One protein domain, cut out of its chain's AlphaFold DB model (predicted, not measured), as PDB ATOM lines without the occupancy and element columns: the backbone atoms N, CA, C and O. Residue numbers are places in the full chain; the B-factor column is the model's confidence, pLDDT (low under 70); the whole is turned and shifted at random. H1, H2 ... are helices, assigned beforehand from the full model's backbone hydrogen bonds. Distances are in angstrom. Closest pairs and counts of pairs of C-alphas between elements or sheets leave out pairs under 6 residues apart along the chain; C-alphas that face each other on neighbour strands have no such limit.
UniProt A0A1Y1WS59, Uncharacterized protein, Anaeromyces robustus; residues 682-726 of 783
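This is residues 682 to 726 of the 783 residues of an uncharacterized protein of Anaeromyces robustus (UniProt A0A1Y1WS59). The two longer helices, H2 and H3, make a V with the tight link between them at its point, and the short helix H1 sits near the far end of H3. Residues 690 to 695 run from H1 to the start of H2 as the third side of a slender triangle, and both ends of the printed part lie at the end of the rod away from the point of the V. The printed part has 45 residues with three named helices, in the order H1, H2, H3, and no named strand; the class is all helix. The whole is only just loose, close to compact, with a radius of gyration of the C-alphas of 11.3 A. Its C-alphas span 35 by 17 by 13 A, a rod in outline.

The printed part begins at Leu 682, with its C-alpha at (384.608, 407.940, 628.704). H1 is residues 686 to 689, 5.1 A from first to last C-alpha. H2, the longest helix, is residues 696 to 709; it runs 20.0 A from C-alpha 696 at (370.223, 402.601, 651.067) to C-alpha 709 at (379.475, 417.567, 660.545). H3 is residues 713 to 722, 14.3 A long, and ends with C-alpha 722 at (376.577, 411.568, 638.574).

H1 and H2 are apart, though they follow each other in the chain. H1 is close to H3 but not clearly touching it, with 2 pairs of C-alphas within 8 A; their closest C-alphas are those of Glu 688 and Leu 721, 6.0 A apart. H2 and H3 touch, and their closest C-alphas are those of Ile 702 and Thr 714, 5.8 A apart. The two run opposite ways at a steep tilt of 49 degrees, with their centres 12.4 A apart. In H2 and H3 every pair of O i and N i+4 is within hydrogen-bond range. H1, with 4 residues, is too short for such a pair; its one pair of O i and N i+3 is within range.

The two C-alphas farthest apart are those of Leu 682 and Glu 708, at 35.1 A. The first and last printed C-alphas, of Leu 682 and Leu 726, are 8.6 A apart. The printed part has no cut. The link from H1 to H2, with 6 residues, is short, and the link from H2 to H3, with 3 residues, is tight. The mean pLDDT of the printed part is 91.9, and no printed residue is under 70.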
ATOM      1  N   LEU A 682     385.168 409.285 628.588       86.38
ATOM      2  CA  LEU A 682     384.608 407.940 628.704       86.38
ATOM      3  C   LEU A 682     384.925 407.349 630.099       86.38
ATOM      4  O   LEU A 682     386.051 407.507 630.600       86.38
ATOM      5  N   PRO A 683     383.948 406.699 630.758       87.69
ATOM      6  CA  PRO A 683     384.116 406.206 632.116       87.69
ATOM      7  C   PRO A 683     385.033 404.975 632.135       87.69
ATOM      8  O   PRO A 683     384.881 404.039 631.342       87.69
ATOM      9  N   LYS A 684     386.003 404.969 633.050       88.44
ATOM     10  CA  LYS A 684     387.053 403.949 633.158       88.44
ATOM     11  C   LYS A 684     386.673 402.877 634.185       88.44
ATOM     12  O   LYS A 684     386.652 401.696 633.825       88.44
ATOM     13  N   SER A 685     386.289 403.267 635.404       90.25
ATOM     14  CA  SER A 685     385.906 402.327 636.479       90.25
ATOM     15  C   SER A 685     384.465 401.794 636.351       90.25
ATOM     16  O   SER A 685     383.741 402.132 635.409       90.25
ATOM     17  N   HIS A 686     384.039 400.927 637.282       86.75
ATOM     18  CA  HIS A 686     382.640 400.491 637.375       86.75
ATOM     19  C   HIS A 686     381.752 401.562 638.029       86.75
ATOM     20  O   HIS A 686     380.630 401.771 637.571       86.75
ATOM     21  N   GLU A 687     382.246 402.273 639.046       87.62
ATOM     22  CA  GLU A 687     381.522 403.364 639.711       87.62
ATOM     23  C   GLU A 687     381.286 404.545 638.764       87.62
ATOM     24  O   GLU A 687     380.201 405.116 638.774       87.62
ATOM     25  N   GLU A 688     382.253 404.870 637.897       88.12
ATOM     26  CA  GLU A 688     382.089 405.901 636.858       88.12
ATOM     27  C   GLU A 688     381.045 405.515 635.799       88.12
ATOM     28  O   GLU A 688     380.383 406.386 635.242       88.12
ATOM     29  N   LYS A 689     380.880 404.215 635.512       85.25
ATOM     30  CA  LYS A 689     379.852 403.709 634.581       85.25
ATOM     31  C   LYS A 689     378.469 403.652 635.221       85.25
ATOM     32  O   LYS A 689     377.475 403.769 634.511       85.25
ATOM     33  N   TYR A 690     378.410 403.403 636.530       86.12
ATOM     34  CA  TYR A 690     377.187 403.029 637.237       86.12
ATOM     35  C   TYR A 690     377.113 403.565 638.682       86.12
ATOM     36  O   TYR A 690     376.967 402.748 639.604       86.12
ATOM     37  N   PRO A 691     377.123 404.893 638.915       89.69
ATOM     38  CA  PRO A 691     377.121 405.475 640.262       89.69
ATOM     39  C   PRO A 691     376.019 404.889 641.152       89.69
ATOM     40  O   PRO A 691     374.870 404.754 640.725       89.69
ATOM     41  N   ASP A 692     376.344 404.520 642.394       87.81
ATOM     42  CA  ASP A 692     375.444 403.764 643.291       87.81
ATOM     43  C   ASP A 692     374.348 404.643 643.940       87.81
ATOM     44  O   ASP A 692     373.961 404.462 645.092       87.81
ATOM     45  N   MET A 693     373.832 405.631 643.197       92.69
ATOM     46  CA  MET A 693     373.004 406.753 643.673       92.69
ATOM     47  C   MET A 693     371.657 406.384 644.309       92.69
ATOM     48  O   MET A 693     370.953 407.263 644.801       92.69
ATOM     49  N   TYR A 694     371.309 405.099 644.316       94.94
ATOM     50  CA  TYR A 694     370.071 404.555 644.869       94.94
ATOM     51  C   TYR A 694     370.307 403.592 646.045       94.94
ATOM     52  O   TYR A 694     369.364 402.974 646.522       94.94
ATOM     53  N   SER A 695     371.543 403.440 646.529       95.19
ATOM     54  CA  SER A 695     371.889 402.509 647.610       95.19
ATOM     55  C   SER A 695     371.496 403.032 648.991       95.19
ATOM     56  O   SER A 695     371.995 404.062 649.457       95.19
ATOM     57  N   TYR A 696     370.634 402.294 649.694       95.56
ATOM     58  CA  TYR A 696     370.223 402.601 651.067       95.56
ATOM     59  C   TYR A 696     371.416 402.607 652.032       95.56
ATOM     60  O   TYR A 696     371.494 403.476 652.904       95.56
ATOM     61  N   LYS A 697     372.391 401.702 651.850       96.31
ATOM     62  CA  LYS A 697     373.626 401.673 652.653       96.31
ATOM     63  C   LYS A 697     374.428 402.968 652.486       96.31
ATOM     64  O   LYS A 697     374.873 403.542 653.481       96.31
ATOM     65  N   MET A 698     374.574 403.448 651.252       95.81
ATOM     66  CA  MET A 698     375.283 404.697 650.967       95.81
ATOM     67  C   MET A 698     374.505 405.922 651.470       95.81
ATOM     68  O   MET A 698     375.088 406.773 652.137       95.81
ATOM     69  N   TRP A 699     373.188 405.992 651.254       95.50
ATOM     70  CA  TRP A 699     372.362 407.090 651.777       95.50
ATOM     71  C   TRP A 699     372.313 407.132 653.310       95.50
ATOM     72  O   TRP A 699     372.283 408.220 653.888       95.50
ATOM     73  N   LYS A 700     372.396 405.979 653.988       95.31
ATOM     74  CA  LYS A 700     372.584 405.906 655.445       95.31
ATOM     75  C   LYS A 700     373.946 406.471 655.877       95.31
ATOM     76  O   LYS A 700     373.994 407.182 656.877       95.31
ATOM     77  N   LYS A 701     375.028 406.219 655.121       96.50
ATOM     78  CA  LYS A 701     376.359 406.821 655.364       96.50
ATOM     79  C   LYS A 701     376.337 408.339 655.160       96.50
ATOM     80  O   LYS A 701     376.751 409.063 656.056       96.50
ATOM     81  N   ILE A 702     375.774 408.812 654.044       96.00
ATOM     82  CA  ILE A 702     375.623 410.244 653.725       96.00
ATOM     83  C   ILE A 702     374.875 410.986 654.840       96.00
ATOM     84  O   ILE A 702     375.330 412.028 655.308       96.00
ATOM     85  N   LYS A 703     373.750 410.429 655.306       93.62
ATOM     86  CA  LYS A 703     372.965 411.015 656.403       93.62
ATOM     87  C   LYS A 703     373.695 410.993 657.744       93.62
ATOM     88  O   LYS A 703     373.508 411.918 658.522       93.62
ATOM     89  N   LYS A 704     374.534 409.984 658.007       95.75
ATOM     90  CA  LYS A 704     375.394 409.960 659.198       95.75
ATOM     91  C   LYS A 704     376.412 411.110 659.150       95.75
ATOM     92  O   LYS A 704     376.369 411.970 660.018       95.75
ATOM     93  N   GLU A 705     377.232 411.170 658.098       96.12
ATOM     94  CA  GLU A 705     378.264 412.210 657.911       96.12
ATOM     95  C   GLU A 705     377.685 413.629 658.034       96.12
ATOM     96  O   GLU A 705     378.212 414.467 658.768       96.12
ATOM     97  N   TYR A 706     376.557 413.872 657.356       93.81
ATOM     98  CA  TYR A 706     375.899 415.176 657.330       93.81
ATOM     99  C   TYR A 706     375.310 415.571 658.690       93.81
ATOM    100  O   TYR A 706     375.390 416.738 659.066       93.81
ATOM    101  N   ASN A 707     374.761 414.621 659.454       92.94
ATOM    102  CA  ASN A 707     374.260 414.897 660.802       92.94
ATOM    103  C   ASN A 707     375.392 415.142 661.816       92.94
ATOM    104  O   ASN A 707     375.174 415.851 662.792       92.94
ATOM    105  N   GLU A 708     376.575 414.561 661.600       94.06
ATOM    106  CA  GLU A 708     377.737 414.708 662.489       94.06
ATOM    107  C   GLU A 708     378.552 415.981 662.212       94.06
ATOM    108  O   GLU A 708     379.188 416.503 663.124       94.06
ATOM    109  N   THR A 709     378.553 416.489 660.971       91.94
ATOM    110  CA  THR A 709     379.475 417.567 660.545       91.94
ATOM    111  C   THR A 709     378.839 418.702 659.732       91.94
ATOM    112  O   THR A 709     379.520 419.666 659.389       91.94
ATOM    113  N   GLY A 710     377.561 418.595 659.352       90.38
ATOM    114  CA  GLY A 710     376.927 419.492 658.374       90.38
ATOM    115  C   GLY A 710     377.390 419.282 656.923       90.38
ATOM    116  O   GLY A 710     376.947 419.995 656.023       90.38
ATOM    117  N   TYR A 711     378.265 418.303 656.670       91.81
ATOM    118  CA  TYR A 711     378.841 417.989 655.364       91.81
ATOM    119  C   TYR A 711     378.862 416.471 655.121       91.81
ATOM    120  O   TYR A 711     378.801 415.669 656.042       91.81
ATOM    121  N   SER A 712     378.944 416.038 653.864       94.31
ATOM    122  CA  SER A 712     379.174 414.626 653.543       94.31
ATOM    123  C   SER A 712     380.104 414.519 652.347       94.31
ATOM    124  O   SER A 712     379.754 414.907 651.229       94.31
ATOM    125  N   GLN A 713     381.286 413.951 652.583       95.12
ATOM    126  CA  GLN A 713     382.244 413.675 651.521       95.12
ATOM    127  C   GLN A 713     381.703 412.590 650.579       95.12
ATOM    128  O   GLN A 713     381.810 412.732 649.364       95.12
ATOM    129  N   THR A 714     380.996 411.582 651.110       95.31
ATOM    130  CA  THR A 714     380.326 410.567 650.276       95.31
ATOM    131  C   THR A 714     379.305 411.201 649.328       95.31
ATOM    132  O   THR A 714     379.223 410.815 648.164       95.31
ATOM    133  N   TYR A 715     378.546 412.203 649.791       93.56
ATOM    134  CA  TYR A 715     377.618 412.948 648.942       93.56
ATOM    135  C   TYR A 715     378.349 413.811 647.910       93.56
ATOM    136  O   TYR A 715     377.919 413.851 646.759       93.56
ATOM    137  N   HIS A 716     379.460 414.458 648.277       92.12
ATOM    138  CA  HIS A 716     380.285 415.225 647.338       92.12
ATOM    139  C   HIS A 716     380.809 414.349 646.193       92.12
ATOM    140  O   HIS A 716     380.631 414.695 645.021       92.12
ATOM    141  N   ASP A 717     381.417 413.207 646.517       93.19
ATOM    142  CA  ASP A 717     382.024 412.314 645.528       93.19
ATOM    143  C   ASP A 717     380.964 411.640 644.649       93.19
ATOM    144  O   ASP A 717     381.093 411.630 643.425       93.19
ATOM    145  N   LEU A 718     379.843 411.205 645.233       93.56
ATOM    146  CA  LEU A 718     378.672 410.753 644.476       93.56
ATOM    147  C   LEU A 718     378.168 411.839 643.509       93.56
ATOM    148  O   LEU A 718     377.918 411.579 642.331       93.56
ATOM    149  N   ASN A 719     378.031 413.072 643.995       90.94
ATOM    150  CA  ASN A 719     377.565 414.214 643.216       90.94
ATOM    151  C   ASN A 719     378.518 414.556 642.050       90.94
ATOM    152  O   ASN A 719     378.043 415.028 641.010       90.94
ATOM    153  N   LYS A 720     379.820 414.278 642.221       89.56
ATOM    154  CA  LYS A 720     380.906 414.380 641.230       89.56
ATOM    155  C   LYS A 720     380.981 413.184 640.266       89.56
ATOM    156  O   LYS A 720     381.511 413.349 639.175       89.56
ATOM    157  N   LEU A 721     380.425 412.021 640.604       91.69
ATOM    158  CA  LEU A 721     380.243 410.923 639.645       91.69
ATOM    159  C   LEU A 721     379.023 411.173 638.742       91.69
ATOM    160  O   LEU A 721     379.159 411.194 637.523       91.69
ATOM    161  N   ILE A 722     377.849 411.456 639.323       91.06
ATOM    162  CA  ILE A 722     376.577 411.568 638.574       91.06
ATOM    163  C   ILE A 722     376.598 412.708 637.531       91.06
ATOM    164  O   ILE A 722     375.957 412.613 636.492       91.06
ATOM    165  N   ILE A 723     377.346 413.792 637.779       88.12
ATOM    166  CA  ILE A 723     377.527 414.913 636.827       88.12
ATOM    167  C   ILE A 723     378.267 414.514 635.533       88.12
ATOM    168  O   ILE A 723     378.169 415.214 634.529       88.12
ATOM    169  N   HIS A 724     379.015 413.408 635.554       87.56
ATOM    170  CA  HIS A 724     379.745 412.866 634.406       87.56
ATOM    171  C   HIS A 724     379.102 411.577 633.858       87.56
ATOM    172  O   HIS A 724     379.661 410.951 632.959       87.56
ATOM    173  N   GLU A 725     377.942 411.170 634.384       89.62
ATOM    174  CA  GLU A 725     377.228 409.969 633.949       89.62
ATOM    175  C   GLU A 725     376.544 410.212 632.594       89.62
ATOM    176  O   GLU A 725     375.781 411.165 632.430       89.62
ATOM    177  N   LEU A 726     376.799 409.326 631.631       90.88
ATOM    178  CA  LEU A 726     376.266 409.374 630.266       90.88
ATOM    179  C   LEU A 726     375.256 408.233 630.046       90.88
ATOM    180  O   LEU A 726     375.455 407.160 630.630       90.88
TER     181      LEU A 726